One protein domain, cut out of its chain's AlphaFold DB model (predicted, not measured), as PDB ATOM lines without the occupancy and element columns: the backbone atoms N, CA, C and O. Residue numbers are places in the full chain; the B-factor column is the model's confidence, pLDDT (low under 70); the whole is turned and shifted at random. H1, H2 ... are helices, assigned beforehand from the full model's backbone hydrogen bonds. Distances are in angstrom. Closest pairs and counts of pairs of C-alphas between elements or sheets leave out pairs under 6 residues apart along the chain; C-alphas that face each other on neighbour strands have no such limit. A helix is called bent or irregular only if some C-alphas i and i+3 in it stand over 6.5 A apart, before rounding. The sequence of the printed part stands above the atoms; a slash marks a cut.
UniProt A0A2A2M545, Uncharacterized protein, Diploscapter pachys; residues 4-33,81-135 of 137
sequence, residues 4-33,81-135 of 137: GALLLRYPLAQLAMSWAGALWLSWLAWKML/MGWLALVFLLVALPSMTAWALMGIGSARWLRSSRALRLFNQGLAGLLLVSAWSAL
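What this domain is: This is residues 4 to 33 and 81 to 135 of the 137 residues of an uncharacterized protein of Diploscapter pachys (UniProt A0A2A2M545). Two long helices, H2 and H4, lie side by side and run opposite ways as one arm of an open V, and the longest helix, H3, makes the other arm, meeting H4 near the corner at residues 109 to 115. The four-residue helix H1 sits at the other end, beside the first residues of H2, and the space between the arms is empty. The printed part has 85 residues with four named helices, H1, H2, H3 and H4 in that order, and no named strand; the class is all helix. It is only just extended, close to loose, with a radius of gyration of the C-alphas of 18.2 A, and its flat outline spans 49 by 40 by 16 A.

Where its parts are: Find C-alpha 4 at (115.775, 122.422, 168.339), where H1, residues 4 to 7, begins. After a tight link of 3 residues, look for Pro 11, where H2, residues 11 to 33, begins; it measures 32.7 A from first to last C-alpha. Beyond the cut, find C-alpha 81 at (109.798, 134.196, 184.595); from there H3 runs through residues 81 to 109 over 42.2 A. H3 is neither bent nor irregular, but only just: C-alphas 91 and 94 are 6.1 A apart. Another tight link of 3 residues leads to H4, residues 113 to 135, which runs 33.5 A to C-alpha 135 at (123.438, 125.808, 152.857).

How they stand to each other: Start with H2 and H4, which touch with 26 pairs of C-alphas within 8 A; their closest C-alphas, those of Ala 29 and Ala 124, are 4.5 A apart. They run opposite ways at a shallow tilt of 12 degrees. At Leu 7 and Gln 14, whose C-alphas are 6.3 A apart, you find H1 and H2 close but not clearly touching. H3 and H4 are also close but not clearly touching, their closest C-alphas being those of Trp 109 and Ala 115 at 7.4 A. These two helices run opposite ways at a steep tilt of 42 degrees. H3 is apart from H1 and from H2, and H1 is apart from H4. In the backbone, every O i to N i+4 pair is within hydrogen-bond range in H2, against 22 of 25 in H3 and 18 of 19 in H4, while H1 is too short for such a pair.

The domain as a whole: The two C-alphas farthest apart are those of Arg 9 and Ser 112, at 49.5 A. Residues 34 to 80 are not printed, and C-alphas 33 and 81 are 43.2 A apart across this cut. Look at residues 5 to 13 and 81 to 106, which stand free. The mean pLDDT of the printed part is 82.7, and it is under 70 at residues 4 to 8 and residue 109.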
ATOM      1  N   GLY A   4     114.445 122.433 168.958       61.78
ATOM      2  CA  GLY A   4     115.775 122.422 168.339       61.78
ATOM      3  C   GLY A   4     116.577 121.142 168.609       61.78
ATOM      4  O   GLY A   4     117.220 120.622 167.705       61.78
ATOM      5  N   ALA A   5     116.477 120.566 169.811       64.06
ATOM      6  CA  ALA A   5     117.156 119.311 170.150       64.06
ATOM      7  C   ALA A   5     116.509 118.088 169.477       64.06
ATOM      8  O   ALA A   5     117.185 117.088 169.242       64.06
ATOM      9  N   LEU A   6     115.212 118.163 169.160       67.38
ATOM     10  CA  LEU A   6     114.517 117.138 168.380       67.38
ATOM     11  C   LEU A   6     114.914 117.215 166.899       67.38
ATOM     12  O   LEU A   6     115.142 116.183 166.277       67.38
ATOM     13  N   LEU A   7     115.058 118.427 166.351       66.81
ATOM     14  CA  LEU A   7     115.460 118.640 164.959       66.81
ATOM     15  C   LEU A   7     116.886 118.136 164.683       66.81
ATOM     16  O   LEU A   7     117.118 117.503 163.659       66.81
ATOM     17  N   LEU A   8     117.800 118.299 165.651       67.06
ATOM     18  CA  LEU A   8     119.161 117.746 165.597       67.06
ATOM     19  C   LEU A   8     119.204 116.208 165.532       67.06
ATOM     20  O   LEU A   8     120.213 115.642 165.121       67.06
ATOM     21  N   ARG A   9     118.124 115.514 165.922       78.00
ATOM     22  CA  ARG A   9     118.025 114.047 165.810       78.00
ATOM     23  C   ARG A   9     117.563 113.575 164.430       78.00
ATOM     24  O   ARG A   9     117.714 112.395 164.129       78.00
ATOM     25  N   TYR A  10     117.024 114.467 163.594       82.69
ATOM     26  CA  TYR A  10     116.508 114.150 162.260       82.69
ATOM     27  C   TYR A  10     117.218 114.991 161.186       82.69
ATOM     28  O   TYR A  10     116.630 115.929 160.639       82.69
ATOM     29  N   PRO A  11     118.468 114.646 160.824       79.69
ATOM     30  CA  PRO A  11     119.287 115.440 159.903       79.69
ATOM     31  C   PRO A  11     118.661 115.595 158.507       79.69
ATOM     32  O   PRO A  11     118.809 116.638 157.880       79.69
ATOM     33  N   LEU A  12     117.893 114.604 158.036       83.56
ATOM     34  CA  LEU A  12     117.151 114.709 156.772       83.56
ATOM     35  C   LEU A  12     116.019 115.745 156.834       83.56
ATOM     36  O   LEU A  12     115.796 116.458 155.859       83.56
ATOM     37  N   ALA A  13     115.326 115.861 157.972       82.19
ATOM     38  CA  ALA A  13     114.289 116.874 158.156       82.19
ATOM     39  C   ALA A  13     114.905 118.278 158.204       82.19
ATOM     40  O   ALA A  13     114.392 119.193 157.564       82.19
ATOM     41  N   GLN A  14     116.044 118.429 158.888       79.50
ATOM     42  CA  GLN A  14     116.810 119.675 158.897       79.50
ATOM     43  C   GLN A  14     117.271 120.060 157.483       79.50
ATOM     44  O   GLN A  14     117.045 121.192 157.067       79.50
ATOM     45  N   LEU A  15     117.830 119.120 156.715       83.69
ATOM     46  CA  LEU A  15     118.263 119.364 155.336       83.69
ATOM     47  C   LEU A  15     117.090 119.779 154.434       83.69
ATOM     48  O   LEU A  15     117.190 120.770 153.711       83.69
ATOM     49  N   ALA A  16     115.963 119.066 154.507       86.38
ATOM     50  CA  ALA A  16     114.764 119.401 153.740       86.38
ATOM     51  C   ALA A  16     114.224 120.797 154.097       86.38
ATOM     52  O   ALA A  16     113.874 121.566 153.201       86.38
ATOM     53  N   MET A  17     114.204 121.154 155.387       82.81
ATOM     54  CA  MET A  17     113.805 122.489 155.841       82.81
ATOM     55  C   MET A  17     114.767 123.578 155.356       82.81
ATOM     56  O   MET A  17     114.300 124.636 154.936       82.81
ATOM     57  N   SER A  18     116.079 123.328 155.365       84.00
ATOM     58  CA  SER A  18     117.072 124.278 154.856       84.00
ATOM     59  C   SER A  18     116.891 124.535 153.360       84.00
ATOM     60  O   SER A  18     116.843 125.692 152.941       84.00
ATOM     61  N   TRP A  19     116.702 123.485 152.555       88.81
ATOM     62  CA  TRP A  19     116.419 123.624 151.122       88.81
ATOM     63  C   TRP A  19     115.093 124.341 150.857       88.81
ATOM     64  O   TRP A  19     115.041 125.250 150.027       88.81
ATOM     65  N   ALA A  20     114.031 123.984 151.585       88.56
ATOM     66  CA  ALA A  20     112.737 124.651 151.473       88.56
ATOM     67  C   ALA A  20     112.836 126.143 151.836       88.56
ATOM     68  O   ALA A  20     112.312 126.996 151.116       88.56
ATOM     69  N   GLY A  21     113.560 126.467 152.909       85.75
ATOM     70  CA  GLY A  21     113.841 127.837 153.327       85.75
ATOM     71  C   GLY A  21     114.630 128.612 152.274       85.75
ATOM     72  O   GLY A  21     114.238 129.720 151.914       85.75
ATOM     73  N   ALA A  22     115.690 128.026 151.717       89.31
ATOM     74  CA  ALA A  22     116.502 128.665 150.684       89.31
ATOM     75  C   ALA A  22     115.713 128.930 149.391       89.31
ATOM     76  O   ALA A  22     115.815 130.021 148.822       89.31
ATOM     77  N   LEU A  23     114.878 127.981 148.953       90.44
ATOM     78  CA  LEU A  23     113.983 128.154 147.804       90.44
ATOM     79  C   LEU A  23     112.957 129.263 148.055       90.44
ATOM     80  O   LEU A  23     112.755 130.128 147.199       90.44
ATOM     81  N   TRP A  24     112.352 129.282 149.242       88.44
ATOM     82  CA  TRP A  24     111.397 130.315 149.634       88.44
ATOM     83  C   TRP A  24     112.031 131.711 149.679       88.44
ATOM     84  O   TRP A  24     111.482 132.663 149.122       88.44
ATOM     85  N   LEU A  25     113.206 131.842 150.299       86.69
ATOM     86  CA  LEU A  25     113.939 133.107 150.364       86.69
ATOM     87  C   LEU A  25     114.408 133.561 148.978       86.69
ATOM     88  O   LEU A  25     114.343 134.752 148.677       86.69
ATOM     89  N   SER A  26     114.795 132.625 148.107       88.19
ATOM     90  CA  SER A  26     115.132 132.924 146.712       88.19
ATOM     91  C   SER A  26     113.918 133.437 145.933       88.19
ATOM     92  O   SER A  26     114.017 134.424 145.202       88.19
ATOM     93  N   TRP A  27     112.745 132.831 146.139       89.06
ATOM     94  CA  TRP A  27     111.487 133.321 145.576       89.06
ATOM     95  C   TRP A  27     111.124 134.719 146.101       89.06
ATOM     96  O   TRP A  27     110.720 135.592 145.325       89.06
ATOM     97  N   LEU A  28     111.319 134.976 147.398       84.50
ATOM     98  CA  LEU A  28     111.077 136.289 147.995       84.50
ATOM     99  C   LEU A  28     112.033 137.352 147.434       84.50
ATOM    100  O   LEU A  28     111.584 138.439 147.068       84.50
ATOM    101  N   ALA A  29     113.321 137.028 147.295       86.81
ATOM    102  CA  ALA A  29     114.312 137.901 146.672       86.81
ATOM    103  C   ALA A  29     113.929 138.236 145.222       86.81
ATOM    104  O   ALA A  29     113.933 139.404 144.829       86.81
ATOM    105  N   TRP A  30     113.505 137.237 144.442       85.81
ATOM    106  CA  TRP A  30     112.996 137.445 143.084       85.81
ATOM    107  C   TRP A  30     111.786 138.386 143.053       85.81
ATOM    108  O   TRP A  30     111.691 139.273 142.198       85.81
ATOM    109  N   LYS A  31     110.872 138.247 144.019       81.38
ATOM    110  CA  LYS A  31     109.724 139.145 144.159       81.38
ATOM    111  C   LYS A  31     110.163 140.580 144.465       81.38
ATOM    112  O   LYS A  31     109.636 141.489 143.832       81.38
ATOM    113  N   MET A  32     111.146 140.781 145.348       79.94
ATOM    114  CA  MET A  32     111.709 142.106 145.665       79.94
ATOM    115  C   MET A  32     112.363 142.770 144.443       79.94
ATOM    116  O   MET A  32     112.209 143.977 144.248       79.94
ATOM    117  N   LEU A  33     113.030 141.987 143.585       81.31
ATOM    118  CA  LEU A  33     113.593 142.470 142.318       81.31
ATOM    119  C   LEU A  33     112.501 142.916 141.334       81.31
ATOM    120  O   LEU A  33     112.652 143.940 140.669       81.31
ATOM    121  N   MET A  81     110.226 133.916 185.970       84.06
ATOM    122  CA  MET A  81     109.798 134.196 184.595       84.06
ATOM    123  C   MET A  81     109.650 135.700 184.308       84.06
ATOM    124  O   MET A  81     109.986 136.174 183.224       84.06
ATOM    125  N   GLY A  82     109.205 136.465 185.314       86.75
ATOM    126  CA  GLY A  82     109.088 137.923 185.235       86.75
ATOM    127  C   GLY A  82     110.431 138.638 185.060       86.75
ATOM    128  O   GLY A  82     110.483 139.665 184.391       86.75
ATOM    129  N   TRP A  83     111.527 138.075 185.581       87.38
ATOM    130  CA  TRP A  83     112.869 138.633 185.400       87.38
ATOM    131  C   TRP A  83     113.347 138.481 183.955       87.38
ATOM    132  O   TRP A  83     113.810 139.446 183.351       87.38
ATOM    133  N   LEU A  84     113.165 137.292 183.369       86.06
ATOM    134  CA  LEU A  84     113.506 137.040 181.967       86.06
ATOM    135  C   LEU A  84     112.703 137.953 181.026       86.06
ATOM    136  O   LEU A  84     113.269 138.538 180.102       86.06
ATOM    137  N   ALA A  85     111.405 138.119 181.292       86.25
ATOM    138  CA  ALA A  85     110.547 139.025 180.533       86.25
ATOM    139  C   ALA A  85     111.003 140.491 180.645       86.25
ATOM    140  O   ALA A  85     111.055 141.193 179.635       86.25
ATOM    141  N   LEU A  86     111.373 140.944 181.848       88.88
ATOM    142  CA  LEU A  86     111.849 142.307 182.080       88.88
ATOM    143  C   LEU A  86     113.169 142.582 181.353       88.88
ATOM    144  O   LEU A  86     113.284 143.590 180.661       88.88
ATOM    145  N   VAL A  87     114.147 141.678 181.466       88.31
ATOM    146  CA  VAL A  87     115.435 141.807 180.766       88.31
ATOM    147  C   VAL A  87     115.218 141.834 179.253       88.31
ATOM    148  O   VAL A  87     115.765 142.700 178.572       88.31
ATOM    149  N   PHE A  88     114.374 140.943 178.726       86.75
ATOM    150  CA  PHE A  88     114.041 140.939 177.304       86.75
ATOM    151  C   PHE A  88     113.415 142.267 176.863       86.75
ATOM    152  O   PHE A  88     113.842 142.836 175.862       86.75
ATOM    153  N   LEU A  89     112.459 142.805 177.628       86.88
ATOM    154  CA  LEU A  89     111.820 144.088 177.330       86.88
ATOM    155  C   LEU A  89     112.824 145.251 177.343       86.88
ATOM    156  O   LEU A  89     112.831 146.066 176.417       86.88
ATOM    157  N   LEU A  90     113.687 145.306 178.363       90.00
ATOM    158  CA  LEU A  90     114.699 146.354 178.528       90.00
ATOM    159  C   LEU A  90     115.747 146.348 177.413       90.00
ATOM    160  O   LEU A  90     116.306 147.398 177.115       90.00
ATOM    161  N   VAL A  91     115.999 145.204 176.779       88.12
ATOM    162  CA  VAL A  91     116.894 145.107 175.616       88.12
ATOM    163  C   VAL A  91     116.140 145.375 174.310       88.12
ATOM    164  O   VAL A  91     116.629 146.095 173.434       88.12
ATOM    165  N   ALA A  92     114.931 144.832 174.171       85.69
ATOM    166  CA  ALA A  92     114.159 144.894 172.938       85.69
ATOM    167  C   ALA A  92     113.663 146.315 172.622       85.69
ATOM    168  O   ALA A  92     113.745 146.743 171.469       85.69
ATOM    169  N   LEU A  93     113.192 147.071 173.621       85.44
ATOM    170  CA  LEU A  93     112.693 148.439 173.430       85.44
ATOM    171  C   LEU A  93     113.749 149.417 172.883       85.44
ATOM    172  O   LEU A  93     113.480 150.039 171.850       85.44
ATOM    173  N   PRO A  94     114.941 149.578 173.491       87.19
ATOM    174  CA  PRO A  94     115.955 150.481 172.955       87.19
ATOM    175  C   PRO A  94     116.489 150.001 171.605       87.19
ATOM    176  O   PRO A  94     116.695 150.826 170.720       87.19
ATOM    177  N   SER A  95     116.636 148.686 171.400       88.31
ATOM    178  CA  SER A  95     117.047 148.126 170.107       88.31
ATOM    179  C   SER A  95     116.050 148.467 168.990       88.31
ATOM    180  O   SER A  95     116.441 148.996 167.947       88.31
ATOM    181  N   MET A  96     114.749 148.253 169.226       83.38
ATOM    182  CA  MET A  96     113.696 148.597 168.265       83.38
ATOM    183  C   MET A  96     113.586 150.105 168.041       83.38
ATOM    184  O   MET A  96     113.384 150.539 166.909       83.38
ATOM    185  N   THR A  97     113.761 150.906 169.094       85.19
ATOM    186  CA  THR A  97     113.726 152.372 168.998       85.19
ATOM    187  C   THR A  97     114.902 152.891 168.173       85.19
ATOM    188  O   THR A  97     114.702 153.680 167.254       85.19
ATOM    189  N   ALA A  98     116.118 152.405 168.435       87.44
ATOM    190  CA  ALA A  98     117.302 152.749 167.653       87.44
ATOM    191  C   ALA A  98     117.129 152.360 166.177       87.44
ATOM    192  O   ALA A  98     117.422 153.156 165.285       87.44
ATOM    193  N   TRP A  99     116.586 151.169 165.911       84.62
ATOM    194  CA  TRP A  99     116.282 150.720 164.553       84.62
ATOM    195  C   TRP A  99     115.227 151.594 163.860       84.62
ATOM    196  O   TRP A  99     115.419 151.988 162.710       84.62
ATOM    197  N   ALA A 100     114.154 151.965 164.562       82.19
ATOM    198  CA  ALA A 100     113.118 152.851 164.036       82.19
ATOM    199  C   ALA A 100     113.672 154.247 163.702       82.19
ATOM    200  O   ALA A 100     113.397 154.777 162.624       82.19
ATOM    201  N   LEU A 101     114.507 154.817 164.579       82.81
ATOM    202  CA  LEU A 101     115.167 156.106 164.347       82.81
ATOM    203  C   LEU A 101     116.101 156.060 163.131       82.81
ATOM    204  O   LEU A 101     116.069 156.968 162.296       82.81
ATOM    205  N   MET A 102     116.879 154.984 162.982       83.31
ATOM    206  CA  MET A 102     117.695 154.767 161.783       83.31
ATOM    207  C   MET A 102     116.828 154.669 160.521       83.31
ATOM    208  O   MET A 102     117.134 155.317 159.520       83.31
ATOM    209  N   GLY A 103     115.706 153.946 160.582       79.56
ATOM    210  CA  GLY A 103     114.754 153.815 159.477       79.56
ATOM    211  C   GLY A 103     114.161 155.151 159.018       79.56
ATOM    212  O   GLY A 103     114.091 155.403 157.815       79.56
ATOM    213  N   ILE A 104     113.808 156.046 159.949       77.00
ATOM    214  CA  ILE A 104     113.332 157.407 159.632       77.00
ATOM    215  C   ILE A 104     114.422 158.205 158.896       77.00
ATOM    216  O   ILE A 104     114.135 158.902 157.917       77.00
ATOM    217  N   GLY A 105     115.680 158.078 159.329       75.31
ATOM    218  CA  GLY A 105     116.831 158.695 158.663       75.31
ATOM    219  C   GLY A 105     117.025 158.180 157.234       75.31
ATOM    220  O   GLY A 105     117.119 158.974 156.292       75.31
ATOM    221  N   SER A 106     117.003 156.858 157.048       74.38
ATOM    222  CA  SER A 106     117.154 156.210 155.739       74.38
ATOM    223  C   SER A 106     115.979 156.491 154.797       74.38
ATOM    224  O   SER A 106     116.181 156.652 153.592       74.38
ATOM    225  N   ALA A 107     114.759 156.630 155.325       70.94
ATOM    226  CA  ALA A 107     113.571 156.939 154.533       70.94
ATOM    227  C   ALA A 107     113.689 158.285 153.799       70.94
ATOM    228  O   ALA A 107     113.188 158.415 152.683       70.94
ATOM    229  N   ARG A 108     114.405 159.271 154.366       70.81
ATOM    230  CA  ARG A 108     114.685 160.548 153.678       70.81
ATOM    231  C   ARG A 108     115.549 160.354 152.430       70.81
ATOM    232  O   ARG A 108     115.314 161.029 151.433       70.81
ATOM    233  N   TRP A 109     116.517 159.439 152.480       67.88
ATOM    234  CA  TRP A 109     117.453 159.159 151.382       67.88
ATOM    235  C   TRP A 109     116.818 158.262 150.308       67.88
ATOM    236  O   TRP A 109     117.110 158.395 149.122       67.88
ATOM    237  N   LEU A 110     115.880 157.400 150.708       71.25
ATOM    238  CA  LEU A 110     115.161 156.470 149.833       71.25
ATOM    239  C   LEU A 110     113.912 157.073 149.162       71.25
ATOM    240  O   LEU A 110     113.154 156.351 148.519       71.25
ATOM    241  N   ARG A 111     113.705 158.396 149.251       70.62
ATOM    242  CA  ARG A 111     112.573 159.095 148.606       70.62
ATOM    243  C   ARG A 111     112.592 159.034 147.077       70.62
ATOM    244  O   ARG A 111     111.543 159.134 146.451       70.62
ATOM    245  N   SER A 112     113.766 158.890 146.462       78.00
ATOM    246  CA  SER A 112     113.874 158.757 145.007       78.00
ATOM    247  C   SER A 112     113.524 157.336 144.571       78.00
ATOM    248  O   SER A 112     114.107 156.372 145.070       78.00
ATOM    249  N   SER A 113     112.662 157.192 143.559       75.44
ATOM    250  CA  SER A 113     112.327 155.883 142.980       75.44
ATOM    251  C   SER A 113     113.565 155.115 142.504       75.44
ATOM    252  O   SER A 113     113.569 153.888 142.525       75.44
ATOM    253  N   ARG A 114     114.638 155.808 142.090       78.75
ATOM    254  CA  ARG A 114     115.899 155.158 141.695       78.75
ATOM    255  C   ARG A 114     116.666 154.618 142.904       78.75
ATOM    256  O   ARG A 114     117.174 153.504 142.832       78.75
ATOM    257  N   ALA A 115     116.720 155.378 143.999       79.19
ATOM    258  CA  ALA A 115     117.382 154.960 145.235       79.19
ATOM    259  C   ALA A 115     116.658 153.768 145.878       79.19
ATOM    260  O   ALA A 115     117.302 152.790 146.248       79.19
ATOM    261  N   LEU A 116     115.322 153.802 145.914       77.69
ATOM    262  CA  LEU A 116     114.506 152.700 146.424       77.69
ATOM    263  C   LEU A 116     114.693 151.412 145.601       77.69
ATOM    264  O   LEU A 116     114.811 150.329 146.169       77.69
ATOM    265  N   ARG A 117     114.784 151.524 144.266       79.19
ATOM    266  CA  ARG A 117     115.069 150.377 143.386       79.19
ATOM    267  C   ARG A 117     116.431 149.752 143.669       79.19
ATOM    268  O   ARG A 117     116.499 148.542 143.860       79.19
ATOM    269  N   LEU A 118     117.490 150.561 143.719       82.94
ATOM    270  CA  LEU A 118     118.847 150.074 143.993       82.94
ATOM    271  C   LEU A 118     118.950 149.454 145.393       82.94
ATOM    272  O   LEU A 118     119.572 148.410 145.557       82.94
ATOM    273  N   PHE A 119     118.287 150.052 146.384       83.75
ATOM    274  CA  PHE A 119     118.230 149.516 147.740       83.75
ATOM    275  C   PHE A 119     117.520 148.157 147.796       83.75
ATOM    276  O   PHE A 119     118.064 147.207 148.354       83.75
ATOM    277  N   ASN A 120     116.356 148.025 147.152       84.56
ATOM    278  CA  ASN A 120     115.632 146.753 147.081       84.56
ATOM    279  C   ASN A 120     116.424 145.675 146.327       84.56
ATOM    280  O   ASN A 120     116.403 144.514 146.727       84.56
ATOM    281  N   GLN A 121     117.153 146.052 145.272       85.38
ATOM    282  CA  GLN A 121     118.051 145.142 144.555       85.38
ATOM    283  C   GLN A 121     119.219 144.681 145.433       85.38
ATOM    284  O   GLN A 121     119.519 143.489 145.466       85.38
ATOM    285  N   GLY A 122     119.827 145.595 146.193       88.06
ATOM    286  CA  GLY A 122     120.870 145.265 147.165       88.06
ATOM    287  C   GLY A 122     120.365 144.328 148.265       88.06
ATOM    288  O   GLY A 122     121.005 143.317 148.550       88.06
ATOM    289  N   LEU A 123     119.185 144.605 148.829       86.62
ATOM    290  CA  LEU A 123     118.546 143.736 149.822       86.62
ATOM    291  C   LEU A 123     118.229 142.347 149.263       86.62
ATOM    292  O   LEU A 123     118.463 141.359 149.951       86.62
ATOM    293  N   ALA A 124     117.737 142.253 148.026       87.44
ATOM    294  CA  ALA A 124     117.487 140.969 147.379       87.44
ATOM    295  C   ALA A 124     118.787 140.170 147.175       87.44
ATOM    296  O   ALA A 124     118.812 138.967 147.428       87.44
ATOM    297  N   GLY A 125     119.875 140.839 146.776       88.62
ATOM    298  CA  GLY A 125     121.199 140.225 146.663       88.62
ATOM    299  C   GLY A 125     121.713 139.704 148.006       88.62
ATOM    300  O   GLY A 125     122.099 138.542 148.104       88.62
ATOM    301  N   LEU A 126     121.646 140.524 149.059       89.69
ATOM    302  CA  LEU A 126     122.018 140.117 150.420       89.69
ATOM    303  C   LEU A 126     121.165 138.949 150.929       89.69
ATOM    304  O   LEU A 126     121.697 138.030 151.549       89.69
ATOM    305  N   LEU A 127     119.861 138.958 150.638       88.88
ATOM    306  CA  LEU A 127     118.946 137.884 151.019       88.88
ATOM    307  C   LEU A 127     119.322 136.562 150.341       88.88
ATOM    308  O   LEU A 127     119.349 135.530 151.005       88.88
ATOM    309  N   LEU A 128     119.652 136.596 149.046       89.75
ATOM    310  CA  LEU A 128     120.140 135.424 148.317       89.75
ATOM    311  C   LEU A 128     121.460 134.927 148.900       89.75
ATOM    312  O   LEU A 128     121.564 133.753 149.240       89.75
ATOM    313  N   VAL A 129     122.444 135.811 149.077       90.75
ATOM    314  CA  VAL A 129     123.743 135.430 149.649       90.75
ATOM    315  C   VAL A 129     123.557 134.778 151.017       90.75
ATOM    316  O   VAL A 129     124.112 133.711 151.246       90.75
ATOM    317  N   SER A 130     122.726 135.354 151.889       88.25
ATOM    318  CA  SER A 130     122.444 134.791 153.214       88.25
ATOM    319  C   SER A 130     121.699 133.454 153.164       88.25
ATOM    320  O   SER A 130     121.929 132.605 154.022       88.25
ATOM    321  N   ALA A 131     120.778 133.271 152.216       87.88
ATOM    322  CA  ALA A 131     120.015 132.031 152.083       87.88
ATOM    323  C   ALA A 131     120.899 130.874 151.601       87.88
ATOM    324  O   ALA A 131     120.790 129.759 152.104       87.88
ATOM    325  N   TRP A 132     121.787 131.149 150.646       89.06
ATOM    326  CA  TRP A 132     122.684 130.146 150.080       89.06
ATOM    327  C   TRP A 132     123.920 129.909 150.952       89.06
ATOM    328  O   TRP A 132     124.364 128.770 151.048       89.06
ATOM    329  N   SER A 133     124.444 130.924 151.651       87.69
ATOM    330  CA  SER A 133     125.550 130.722 152.599       87.69
ATOM    331  C   SER A 133     125.161 129.771 153.729       87.69
ATOM    332  O   SER A 133     125.969 128.940 154.120       87.69
ATOM    333  N   ALA A 134     123.910 129.824 154.192       80.88
ATOM    334  CA  ALA A 134     123.381 128.907 155.200       80.88
ATOM    335  C   ALA A 134     123.268 127.440 154.729       80.88
ATOM    336  O   ALA A 134     123.053 126.566 155.561       80.88
ATOM    337  N   LEU A 135     123.379 127.166 153.421       79.69
ATOM    338  CA  LEU A 135     123.438 125.808 152.857       79.69
ATOM    339  C   LEU A 135     124.870 125.315 152.608       79.69
ATOM    340  O   LEU A 135     125.074 124.118 152.423       79.69
TER     341      LEU A 135